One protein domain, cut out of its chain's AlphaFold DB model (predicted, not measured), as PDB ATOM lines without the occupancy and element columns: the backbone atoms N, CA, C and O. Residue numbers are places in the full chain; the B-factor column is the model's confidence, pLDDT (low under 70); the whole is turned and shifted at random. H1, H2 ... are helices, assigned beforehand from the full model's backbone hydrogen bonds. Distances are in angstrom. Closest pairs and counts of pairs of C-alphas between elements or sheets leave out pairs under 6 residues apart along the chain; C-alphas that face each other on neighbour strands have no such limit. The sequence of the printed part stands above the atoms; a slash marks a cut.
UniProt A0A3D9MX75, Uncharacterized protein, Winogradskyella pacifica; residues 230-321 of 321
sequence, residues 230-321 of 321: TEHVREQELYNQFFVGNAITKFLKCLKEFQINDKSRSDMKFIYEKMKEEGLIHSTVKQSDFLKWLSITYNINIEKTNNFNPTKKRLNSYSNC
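What this domain is: This is residues 230 to 321 of the 321 residues of an uncharacterized protein of Winogradskyella pacifica (UniProt A0A3D9MX75). H2 and H3 run side by side in opposite ways through the middle, with H5 crossing on one side, H4 on the other, and H1 at one end. The 92 printed residues hold five named helices, H1 to H5 in chain order, and no named strand, an all helix domain. It is compact, with a radius of gyration of the C-alphas of 12.6 A and spans of 38 by 26 by 24 A.

How they stand to each other: H1, residues 231 to 239, is close to but not clearly touching H2, residues 247 to 257; the closest C-alphas, Tyr 239 and Ile 248, are 6.7 A apart. H3, residues 265 to 277, runs opposite to H2 at a shallow tilt of 29 degrees. H5, residues 312 to 319, touches H2, closest at C-alphas Glu 257 and Ser 317, 6.4 A. H4, residues 287 to 298, is apart from H2. In each helix every O i to N i+4 pair is within hydrogen-bond range.

Where its parts are: C-alpha 231 is at (105.750, 112.911, 149.595) and C-alpha 319 at (128.187, 95.664, 145.318). H3 measures 18.5 A.

The domain as a whole: The printed part has no cut. H4 to H5 is a long link; residues 230 to 239 and 302 to 308 are under pLDDT 70.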
ATOM      1  N   THR A 230     106.749 115.635 153.606       36.19
ATOM      2  CA  THR A 230     106.796 115.640 152.135       36.19
ATOM      3  C   THR A 230     106.543 114.241 151.558       36.19
ATOM      4  O   THR A 230     106.757 113.231 152.226       36.19
ATOM      5  N   GLU A 231     106.084 114.163 150.305       38.69
ATOM      6  CA  GLU A 231     105.750 112.911 149.595       38.69
ATOM      7  C   GLU A 231     106.883 111.865 149.669       38.69
ATOM      8  O   GLU A 231     106.645 110.691 149.949       38.69
ATOM      9  N   HIS A 232     108.130 112.335 149.600       39.56
ATOM     10  CA  HIS A 232     109.345 111.532 149.746       39.56
ATOM     11  C   HIS A 232     109.474 110.833 151.117       39.56
ATOM     12  O   HIS A 232     110.079 109.765 151.226       39.56
ATOM     13  N   VAL A 233     108.913 111.424 152.173       43.03
ATOM     14  CA  VAL A 233     108.947 110.888 153.539       43.03
ATOM     15  C   VAL A 233     107.785 109.919 153.782       43.03
ATOM     16  O   VAL A 233     107.957 108.934 154.498       43.03
ATOM     17  N   ARG A 234     106.624 110.122 153.142       42.78
ATOM     18  CA  ARG A 234     105.514 109.145 153.181       42.78
ATOM     19  C   ARG A 234     105.874 107.855 152.459       42.78
ATOM     20  O   ARG A 234     105.551 106.774 152.942       42.78
ATOM     21  N   GLU A 235     106.578 107.969 151.337       46.31
ATOM     22  CA  GLU A 235     107.163 106.819 150.654       46.31
ATOM     23  C   GLU A 235     108.103 106.055 151.594       46.31
ATOM     24  O   GLU A 235     107.904 104.864 151.808       46.31
ATOM     25  N   GLN A 236     109.043 106.736 152.261       47.88
ATOM     26  CA  GLN A 236     109.920 106.108 153.261       47.88
ATOM     27  C   GLN A 236     109.139 105.405 154.385       47.88
ATOM     28  O   GLN A 236     109.463 104.269 154.728       47.88
ATOM     29  N   GLU A 237     108.071 106.012 154.912       51.59
ATOM     30  CA  GLU A 237     107.229 105.394 155.947       51.59
ATOM     31  C   GLU A 237     106.500 104.126 155.468       51.59
ATOM     32  O   GLU A 237     106.402 103.161 156.226       51.59
ATOM     33  N   LEU A 238     106.070 104.073 154.202       58.03
ATOM     34  CA  LEU A 238     105.443 102.889 153.595       58.03
ATOM     35  C   LEU A 238     106.424 101.709 153.462       58.03
ATOM     36  O   LEU A 238     106.019 100.541 153.447       58.03
ATOM     37  N   TYR A 239     107.719 102.016 153.383       67.00
ATOM     38  CA  TYR A 239     108.808 101.055 153.227       67.00
ATOM     39  C   TYR A 239     109.452 100.642 154.559       67.00
ATOM     40  O   TYR A 239     110.050  99.566 154.623       67.00
ATOM     41  N   ASN A 240     109.260 101.413 155.635       72.94
ATOM     42  CA  ASN A 240     109.784 101.114 156.977       72.94
ATOM     43  C   ASN A 240     109.268  99.790 157.562       72.94
ATOM     44  O   ASN A 240     109.906  99.205 158.427       72.94
ATOM     45  N   GLN A 241     108.126  99.279 157.094       80.06
ATOM     46  CA  GLN A 241     107.629  97.961 157.516       80.06
ATOM     47  C   GLN A 241     108.497  96.798 156.994       80.06
ATOM     48  O   GLN A 241     108.474  95.704 157.559       80.06
ATOM     49  N   PHE A 242     109.260  97.025 155.918       84.38
ATOM     50  CA  PHE A 242     110.126  96.024 155.296       84.38
ATOM     51  C   PHE A 242     111.610  96.317 155.517       84.38
ATOM     52  O   PHE A 242     112.384  95.393 155.774       84.38
ATOM     53  N   PHE A 243     112.002  97.586 155.432       88.75
ATOM     54  CA  PHE A 243     113.388  98.029 155.368       88.75
ATOM     55  C   PHE A 243     113.821  98.759 156.640       88.75
ATOM     56  O   PHE A 243     113.081  99.569 157.189       88.75
ATOM     57  N   VAL A 244     115.057  98.505 157.068       88.12
ATOM     58  CA  VAL A 244     115.669  99.162 158.227       88.12
ATOM     59  C   VAL A 244     116.356 100.453 157.781       88.12
ATOM     60  O   VAL A 244     117.248 100.435 156.930       88.12
ATOM     61  N   GLY A 245     115.968 101.587 158.370       85.19
ATOM     62  CA  GLY A 245     116.542 102.896 158.039       85.19
ATOM     63  C   GLY A 245     116.371 103.247 156.555       85.19
ATOM     64  O   GLY A 245     115.299 103.078 155.987       85.19
ATOM     65  N   ASN A 246     117.445 103.689 155.894       81.38
ATOM     66  CA  ASN A 246     117.416 104.093 154.478       81.38
ATOM     67  C   ASN A 246     117.683 102.933 153.493       81.38
ATOM     68  O   ASN A 246     118.060 103.161 152.342       81.38
ATOM     69  N   ALA A 247     117.502 101.680 153.923       88.25
ATOM     70  CA  ALA A 247     117.776 100.496 153.106       88.25
ATOM     71  C   ALA A 247     116.943 100.418 151.814       88.25
ATOM     72  O   ALA A 247     117.389  99.815 150.833       88.25
ATOM     73  N   ILE A 248     115.782 101.079 151.766       87.88
ATOM     74  CA  ILE A 248     114.965 101.178 150.553       87.88
ATOM     75  C   ILE A 248     115.742 101.777 149.371       87.88
ATOM     76  O   ILE A 248     115.598 101.317 148.240       87.88
ATOM     77  N   THR A 249     116.630 102.744 149.604       86.50
ATOM     78  CA  THR A 249     117.404 103.375 148.526       86.50
ATOM     79  C   THR A 249     118.352 102.373 147.866       86.50
ATOM     80  O   THR A 249     118.453 102.327 146.637       86.50
ATOM     81  N   LYS A 250     118.997 101.512 148.668       89.62
ATOM     82  CA  LYS A 250     119.832 100.413 148.156       89.62
ATOM     83  C   LYS A 250     118.984  99.405 147.383       89.62
ATOM     84  O   LYS A 250     119.389  98.963 146.310       89.62
ATOM     85  N   PHE A 251     117.785  99.093 147.880       90.56
ATOM     86  CA  PHE A 251     116.856  98.201 147.191       90.56
ATOM     87  C   PHE A 251     116.463  98.724 145.804       90.56
ATOM     88  O   PHE A 251     116.612  98.005 144.819       90.56
ATOM     89  N   LEU A 252     116.035  99.986 145.702       87.31
ATOM     90  CA  LEU A 252     115.669 100.613 144.426       87.31
ATOM     91  C   LEU A 252     116.844 100.636 143.440       87.31
ATOM     92  O   LEU A 252     116.670 100.368 142.249       87.31
ATOM     93  N   LYS A 253     118.060 100.893 143.936       88.75
ATOM     94  CA  LYS A 253     119.277 100.822 143.121       88.75
ATOM     95  C   LYS A 253     119.532  99.402 142.611       88.75
ATOM     96  O   LYS A 253     119.820  99.233 141.427       88.75
ATOM     97  N   CYS A 254     119.325  98.384 143.446       88.94
ATOM     98  CA  CYS A 254     119.397  96.989 143.017       88.94
ATOM     99  C   CYS A 254     118.323  96.608 141.996       88.94
ATOM    100  O   CYS A 254     118.637  95.875 141.061       88.94
ATOM    101  N   LEU A 255     117.091  97.114 142.106       88.56
ATOM    102  CA  LEU A 255     116.070  96.870 141.079       88.56
ATOM    103  C   LEU A 255     116.546  97.337 139.698       88.56
ATOM    104  O   LEU A 255     116.360  96.631 138.705       88.56
ATOM    105  N   LYS A 256     117.204  98.502 139.656       86.56
ATOM    106  CA  LYS A 256     117.754  99.086 138.432       86.56
ATOM    107  C   LYS A 256     118.968  98.310 137.912       86.56
ATOM    108  O   LYS A 256     118.992  97.959 136.736       86.56
ATOM    109  N   GLU A 257     119.941  98.013 138.773       88.06
ATOM    110  CA  GLU A 257     121.192  97.337 138.388       88.06
ATOM    111  C   GLU A 257     120.953  95.900 137.901       88.06
ATOM    112  O   GLU A 257     121.541  95.459 136.916       88.06
ATOM    113  N   PHE A 258     120.032  95.176 138.544       86.06
ATOM    114  CA  PHE A 258     119.654  93.820 138.138       86.06
ATOM    115  C   PHE A 258     118.601  93.790 137.024       86.06
ATOM    116  O   PHE A 258     118.230  92.700 136.585       86.06
ATOM    117  N   GLN A 259     118.119  94.955 136.572       86.62
ATOM    118  CA  GLN A 259     117.068  95.090 135.556       86.62
ATOM    119  C   GLN A 259     115.873  94.174 135.853       86.62
ATOM    120  O   GLN A 259     115.441  93.370 135.019       86.62
ATOM    121  N   ILE A 260     115.384  94.245 137.094       83.94
ATOM    122  CA  ILE A 260     114.335  93.350 137.579       83.94
ATOM    123  C   ILE A 260     113.062  93.525 136.745       83.94
ATOM    124  O   ILE A 260     112.542  94.625 136.588       83.94
ATOM    125  N   ASN A 261     112.534  92.399 136.275       80.44
ATOM    126  CA  ASN A 261     111.222  92.267 135.655       80.44
ATOM    127  C   ASN A 261     110.548  90.968 136.141       80.44
ATOM    128  O   ASN A 261     111.104  90.242 136.970       80.44
ATOM    129  N   ASP A 262     109.376  90.633 135.599       74.12
ATOM    130  CA  ASP A 262     108.590  89.445 135.982       74.12
ATOM    131  C   ASP A 262     109.343  88.108 135.835       74.12
ATOM    132  O   ASP A 262     109.009  87.101 136.471       74.12
ATOM    133  N   LYS A 263     110.395  88.080 135.006       76.69
ATOM    134  CA  LYS A 263     111.245  86.906 134.779       76.69
ATOM    135  C   LYS A 263     112.452  86.852 135.722       76.69
ATOM    136  O   LYS A 263     113.049  85.785 135.862       76.69
ATOM    137  N   SER A 264     112.782  87.929 136.437       79.88
ATOM    138  CA  SER A 264     113.977  88.052 137.296       79.88
ATOM    139  C   SER A 264     113.820  87.387 138.674       79.88
ATOM    140  O   SER A 264     114.324  87.866 139.694       79.88
ATOM    141  N   ARG A 265     113.125  86.242 138.730       78.38
ATOM    142  CA  ARG A 265     112.724  85.570 139.979       78.38
ATOM    143  C   ARG A 265     113.917  85.209 140.868       78.38
ATOM    144  O   ARG A 265     113.891  85.416 142.078       78.38
ATOM    145  N   SER A 266     114.973  84.658 140.270       81.50
ATOM    146  CA  SER A 266     116.183  84.262 141.000       81.50
ATOM    147  C   SER A 266     116.999  85.452 141.496       81.50
ATOM    148  O   SER A 266     117.632  85.352 142.544       81.50
ATOM    149  N   ASP A 267     116.977  86.566 140.765       86.19
ATOM    150  CA  ASP A 267     117.726  87.768 141.127       86.19
ATOM    151  C   ASP A 267     117.032  88.507 142.272       86.19
ATOM    152  O   ASP A 267     117.693  88.914 143.221       86.19
ATOM    153  N   MET A 268     115.694  88.550 142.274       87.75
ATOM    154  CA  MET A 268     114.940  89.113 143.394       87.75
ATOM    155  C   MET A 268     115.159  88.342 144.697       87.75
ATOM    156  O   MET A 268     115.351  88.944 145.751       87.75
ATOM    157  N   LYS A 269     115.173  87.002 144.644       87.25
ATOM    158  CA  LYS A 269     115.524  86.203 145.828       87.25
ATOM    159  C   LYS A 269     116.935  86.486 146.290       87.25
ATOM    160  O   LYS A 269     117.146  86.642 147.482       87.25
ATOM    161  N   PHE A 270     117.883  86.558 145.365       89.38
ATOM    162  CA  PHE A 270     119.260  86.871 145.711       89.38
ATOM    163  C   PHE A 270     119.374  88.230 146.427       89.38
ATOM    164  O   PHE A 270     120.010  88.293 147.476       89.38
ATOM    165  N   ILE A 271     118.706  89.274 145.922       90.81
ATOM    166  CA  ILE A 271     118.663  90.603 146.554       90.81
ATOM    167  C   ILE A 271     118.017  90.530 147.944       90.81
ATOM    168  O   ILE A 271     118.590  91.049 148.900       90.81
ATOM    169  N   TYR A 272     116.860  89.868 148.070       92.44
ATOM    170  CA  TYR A 272     116.154  89.713 149.346       92.44
ATOM    171  C   TYR A 272     117.025  89.024 150.403       92.44
ATOM    172  O   TYR A 272     117.181  89.561 151.496       92.44
ATOM    173  N   GLU A 273     117.624  87.873 150.075       91.69
ATOM    174  CA  GLU A 273     118.472  87.130 151.017       91.69
ATOM    175  C   GLU A 273     119.695  87.961 151.423       91.69
ATOM    176  O   GLU A 273     119.978  88.081 152.609       91.69
ATOM    177  N   LYS A 274     120.369  88.629 150.471       93.81
ATOM    178  CA  LYS A 274     121.533  89.473 150.783       93.81
ATOM    179  C   LYS A 274     121.184  90.663 151.667       93.81
ATOM    180  O   LYS A 274     121.864  90.913 152.654       93.81
ATOM    181  N   MET A 275     120.099  91.371 151.358       93.94
ATOM    182  CA  MET A 275     119.653  92.491 152.188       93.94
ATOM    183  C   MET A 275     119.181  92.036 153.574       93.94
ATOM    184  O   MET A 275     119.360  92.764 154.547       93.94
ATOM    185  N   LYS A 276     118.604  90.836 153.688       93.12
ATOM    186  CA  LYS A 276     118.209  90.264 154.977       93.12
ATOM    187  C   LYS A 276     119.416  89.817 155.807       93.12
ATOM    188  O   LYS A 276     119.443  90.092 157.001       93.12
ATOM    189  N   GLU A 277     120.419  89.198 155.183       92.81
ATOM    190  CA  GLU A 277     121.708  88.860 155.811       92.81
ATOM    191  C   GLU A 277     122.432  90.109 156.342       92.81
ATOM    192  O   GLU A 277     122.982  90.078 157.438       92.81
ATOM    193  N   GLU A 278     122.391  91.222 155.604       93.56
ATOM    194  CA  GLU A 278     122.993  92.506 156.007       93.56
ATOM    195  C   GLU A 278     122.163  93.285 157.048       93.56
ATOM    196  O   GLU A 278     122.552  94.381 157.450       93.56
ATOM    197  N   GLY A 279     121.010  92.760 157.480       92.62
ATOM    198  CA  GLY A 279     120.124  93.438 158.434       92.62
ATOM    199  C   GLY A 279     119.413  94.672 157.866       92.62
ATOM    200  O   GLY A 279     118.888  95.485 158.622       92.62
ATOM    201  N   LEU A 280     119.381  94.818 156.539       93.56
ATOM    202  CA  LEU A 280     118.719  95.917 155.830       93.56
ATOM    203  C   LEU A 280     117.214  95.678 155.647       93.56
ATOM    204  O   LEU A 280     116.462  96.617 155.392       93.56
ATOM    205  N   ILE A 281     116.778  94.426 155.774       92.88
ATOM    206  CA  ILE A 281     115.371  94.024 155.847       92.88
ATOM    207  C   ILE A 281     115.103  93.511 157.262       92.88
ATOM    208  O   ILE A 281     115.900  92.742 157.804       92.88
ATOM    209  N   HIS A 282     113.973  93.902 157.856       90.25
ATOM    210  CA  HIS A 282     113.590  93.432 159.187       90.25
ATOM    211  C   HIS A 282     113.530  91.897 159.241       90.25
ATOM    212  O   HIS A 282     112.967  91.240 158.364       90.25
ATOM    213  N   SER A 283     114.071  91.297 160.304       88.81
ATOM    214  CA  SER A 283     114.131  89.834 160.459       88.81
ATOM    215  C   SER A 283     112.747  89.165 160.435       88.81
ATOM    216  O   SER A 283     112.608  88.047 159.929       88.81
ATOM    217  N   THR A 284     111.727  89.882 160.919       88.31
ATOM    218  CA  THR A 284     110.313  89.481 160.970       88.31
ATOM    219  C   THR A 284     109.643  89.409 159.598       88.31
ATOM    220  O   THR A 284     108.624  88.733 159.454       88.31
ATOM    221  N   VAL A 285     110.215  90.046 158.574       87.44
ATOM    222  CA  VAL A 285     109.673  90.052 157.213       87.44
ATOM    223  C   VAL A 285     109.890  88.690 156.570       87.44
ATOM    224  O   VAL A 285     111.028  88.264 156.336       87.44
ATOM    225  N   LYS A 286     108.796  88.013 156.216       87.56
ATOM    226  CA  LYS A 286     108.836  86.772 155.437       87.56
ATOM    227  C   LYS A 286     108.978  87.077 153.949       87.56
ATOM    228  O   LYS A 286     108.444  88.062 153.445       87.56
ATOM    229  N   GLN A 287     109.649  86.185 153.226       85.38
ATOM    230  CA  GLN A 287     109.849  86.329 151.784       85.38
ATOM    231  C   GLN A 287     108.521  86.392 151.013       85.38
ATOM    232  O   GLN A 287     108.400  87.164 150.069       85.38
ATOM    233  N   SER A 288     107.517  85.607 151.421       85.56
ATOM    234  CA  SER A 288     106.179  85.622 150.813       85.56
ATOM    235  C   SER A 288     105.536  87.003 150.866       85.56
ATOM    236  O   SER A 288     104.964  87.459 149.877       85.56
ATOM    237  N   ASP A 289     105.663  87.670 152.009       86.06
ATOM    238  CA  ASP A 289     105.024  88.956 152.273       86.06
ATOM    239  C   ASP A 289     105.746  90.059 151.497       86.06
ATOM    240  O   ASP A 289     105.107  90.905 150.875       86.06
ATOM    241  N   PHE A 290     107.077  89.968 151.429       86.62
ATOM    242  CA  PHE A 290     107.916  90.842 150.616       86.62
ATOM    243  C   PHE A 290     107.612  90.730 149.112       86.62
ATOM    244  O   PHE A 290     107.457  91.738 148.428       86.62
ATOM    245  N   LEU A 291     107.476  89.508 148.584       83.69
ATOM    246  CA  LEU A 291     107.137  89.285 147.172       83.69
ATOM    247  C   LEU A 291     105.709  89.734 146.843       83.69
ATOM    248  O   LEU A 291     105.471  90.296 145.775       83.69
ATOM    249  N   LYS A 292     104.762  89.519 147.763       82.31
ATOM    250  CA  LYS A 292     103.389  90.014 147.620       82.31
ATOM    251  C   LYS A 292     103.360  91.542 147.585       82.31
ATOM    252  O   LYS A 292     102.684  92.109 146.732       82.31
ATOM    253  N   TRP A 293     104.106  92.197 148.472       84.88
ATOM    254  CA  TRP A 293     104.257  93.651 148.470       84.88
ATOM    255  C   TRP A 293     104.838  94.156 147.143       84.88
ATOM    256  O   TRP A 293     104.235  95.017 146.510       84.88
ATOM    257  N   LEU A 294     105.924  93.552 146.654       80.50
ATOM    258  CA  LEU A 294     106.522  93.879 145.354       80.50
ATOM    259  C   LEU A 294     105.534  93.788 144.185       80.50
ATOM    260  O   LEU A 294     105.491  94.687 143.343       80.50
ATOM    261  N   SER A 295     104.735  92.719 144.142       78.06
ATOM    262  CA  SER A 295     103.708  92.524 143.115       78.06
ATOM    263  C   SER A 295     102.649  93.628 143.157       78.06
ATOM    264  O   SER A 295     102.258  94.150 142.119       78.06
ATOM    265  N   ILE A 296     102.247  94.074 144.346       74.19
ATOM    266  CA  ILE A 296     101.240  95.132 144.499       74.19
ATOM    267  C   ILE A 296     101.817  96.516 144.174       74.19
ATOM    268  O   ILE A 296     101.148  97.317 143.521       74.19
ATOM    269  N   THR A 297     103.039  96.803 144.626       73.81
ATOM    270  CA  THR A 297     103.653  98.134 144.521       73.81
ATOM    271  C   THR A 297     104.237  98.406 143.139       73.81
ATOM    272  O   THR A 297     104.082  99.511 142.629       73.81
ATOM    273  N   TYR A 298     104.869  97.412 142.511       71.88
ATOM    274  CA  TYR A 298     105.578  97.589 141.238       71.88
ATOM    275  C   TYR A 298     104.965  96.794 140.082       71.88
ATOM    276  O   TYR A 298     105.497  96.829 138.976       71.88
ATOM    277  N   ASN A 299     103.857  96.082 140.321       70.88
ATOM    278  CA  ASN A 299     103.233  95.186 139.345       70.88
ATOM    279  C   ASN A 299     104.191  94.089 138.835       70.88
ATOM    280  O   ASN A 299     104.051  93.628 137.705       70.88
ATOM    281  N   ILE A 300     105.171  93.686 139.660       74.62
ATOM    282  CA  ILE A 300     106.173  92.665 139.319       74.62
ATOM    283  C   ILE A 300     105.728  91.316 139.889       74.62
ATOM    284  O   ILE A 300     105.778  91.099 141.104       74.62
ATOM    285  N   ASN A 301     105.319  90.382 139.032       70.44
ATOM    286  CA  ASN A 301     104.714  89.125 139.484       70.44
ATOM    287  C   ASN A 301     105.725  87.963 139.522       70.44
ATOM    288  O   ASN A 301     105.973  87.267 138.535       70.44
ATOM    289  N   ILE A 302     106.315  87.724 140.697       68.12
ATOM    290  CA  ILE A 302     107.341  86.691 140.909       68.12
ATOM    291  C   ILE A 302     106.698  85.449 141.539       68.12
ATOM    292  O   ILE A 302     106.644  85.298 142.755       68.12
ATOM    293  N   GLU A 303     106.206  84.532 140.700       56.19
ATOM    294  CA  GLU A 303     105.333  83.426 141.145       56.19
ATOM    295  C   GLU A 303     106.017  82.314 141.957       56.19
ATOM    296  O   GLU A 303     105.327  81.440 142.473       56.19
ATOM    297  N   LYS A 304     107.353  82.305 142.059       59.47
ATOM    298  CA  LYS A 304     108.158  81.459 142.969       59.47
ATOM    299  C   LYS A 304     109.634  81.688 142.690       59.47
ATOM    300  O   LYS A 304     110.053  81.748 141.534       59.47
ATOM    301  N   THR A 305     110.439  81.772 143.736       58.09
ATOM    302  CA  THR A 305     111.876  81.972 143.592       58.09
ATOM    303  C   THR A 305     112.629  80.643 143.754       58.09
ATOM    304  O   THR A 305     112.554  79.992 144.796       58.09
ATOM    305  N   ASN A 306     113.360  80.221 142.713       58.31
ATOM    306  CA  ASN A 306     114.233  79.032 142.742       58.31
ATOM    307  C   ASN A 306     115.396  79.197 143.740       58.31
ATOM    308  O   ASN A 306     115.502  80.224 144.404       58.31
ATOM    309  N   ASN A 307     116.250  78.184 143.904       63.34
ATOM    310  CA  ASN A 307     117.362  78.194 144.865       63.34
ATOM    311  C   ASN A 307     118.205  79.482 144.819       63.34
ATOM    312  O   ASN A 307     118.510  80.011 143.747       63.34
ATOM    313  N   PHE A 308     118.581  79.965 146.006       67.38
ATOM    314  CA  PHE A 308     119.567  81.028 146.168       67.38
ATOM    315  C   PHE A 308     120.879  80.564 145.524       67.38
ATOM    316  O   PHE A 308     121.435  79.544 145.923       67.38
ATOM    317  N   ASN A 309     121.333  81.265 144.483       75.38
ATOM    318  CA  ASN A 309     122.558  80.908 143.772       75.38
ATOM    319  C   ASN A 309     123.471  82.140 143.654       75.38
ATOM    320  O   ASN A 309     123.277  82.953 142.734       75.38
ATOM    321  N   PRO A 310     124.411  82.319 144.600       78.38
ATOM    322  CA  PRO A 310     125.340  83.438 144.607       78.38
ATOM    323  C   PRO A 310     126.423  83.217 143.546       78.38
ATOM    324  O   PRO A 310     127.395  82.497 143.752       78.38
ATOM    325  N   THR A 311     126.263  83.845 142.384       86.06
ATOM    326  CA  THR A 311     127.295  83.851 141.339       86.06
ATOM    327  C   THR A 311     128.182  85.086 141.481       86.06
ATOM    328  O   THR A 311     127.725  86.133 141.938       86.06
ATOM    329  N   LYS A 312     129.445  85.011 141.032       86.25
ATOM    330  CA  LYS A 312     130.365  86.171 141.035       86.25
ATOM    331  C   LYS A 312     129.761  87.398 140.340       86.25
ATOM    332  O   LYS A 312     129.909  88.512 140.823       86.25
ATOM    333  N   LYS A 313     129.019  87.185 139.245       86.62
ATOM    334  CA  LYS A 313     128.315  88.254 138.524       86.62
ATOM    335  C   LYS A 313     127.273  88.947 139.407       86.62
ATOM    336  O   LYS A 313     127.252  90.167 139.460       86.62
ATOM    337  N   ARG A 314     126.449  88.178 140.126       86.56
ATOM    338  CA  ARG A 314     125.426  88.724 141.032       86.56
ATOM    339  C   ARG A 314     126.033  89.455 142.220       86.56
ATOM    340  O   ARG A 314     125.515  90.490 142.608       86.56
ATOM    341  N   LEU A 315     127.130  88.941 142.772       89.69
ATOM    342  CA  LEU A 315     127.853  89.617 143.850       89.69
ATOM    343  C   LEU A 315     128.402  90.973 143.383       89.69
ATOM    344  O   LEU A 315     128.194  91.960 144.076       89.69
ATOM    345  N   ASN A 316     128.995  91.037 142.186       87.44
ATOM    346  CA  ASN A 316     129.469  92.297 141.605       87.44
ATOM    347  C   ASN A 316     128.324  93.281 141.310       87.44
ATOM    348  O   ASN A 316     128.434  94.464 141.611       87.44
ATOM    349  N   SER A 317     127.206  92.809 140.748       87.88
ATOM    350  CA  SER A 317     126.022  93.658 140.547       87.88
ATOM    351  C   SER A 317     125.456  94.162 141.878       87.88
ATOM    352  O   SER A 317     125.030  95.303 141.974       87.88
ATOM    353  N   TYR A 318     125.495  93.349 142.935       90.31
ATOM    354  CA  TYR A 318     125.016  93.758 144.253       90.31
ATOM    355  C   TYR A 318     125.931  94.760 144.950       90.31
ATOM    356  O   TYR A 318     125.423  95.665 145.595       90.31
ATOM    357  N   SER A 319     127.254  94.650 144.802       88.00
ATOM    358  CA  SER A 319     128.187  95.664 145.318       88.00
ATOM    359  C   SER A 319     128.083  97.002 144.588       88.00
ATOM    360  O   SER A 319     128.523  98.022 145.110       88.00
ATOM    361  N   ASN A 320     127.534  96.995 143.369       86.81
ATOM    362  CA  ASN A 320     127.247  98.212 142.621       86.81
ATOM    363  C   ASN A 320     125.927  98.857 143.051       86.81
ATOM    364  O   ASN A 320     125.718 100.027 142.719       86.81
ATOM    365  N   CYS A 321     125.077  98.144 143.802       87.25
ATOM    366  CA  CYS A 321     124.078  98.762 144.663       87.25
ATOM    367  C   CYS A 321     124.799  99.416 145.860       87.25
ATOM    368  O   CYS A 321     124.618 100.639 146.013       87.25
TER     369      CYS A 321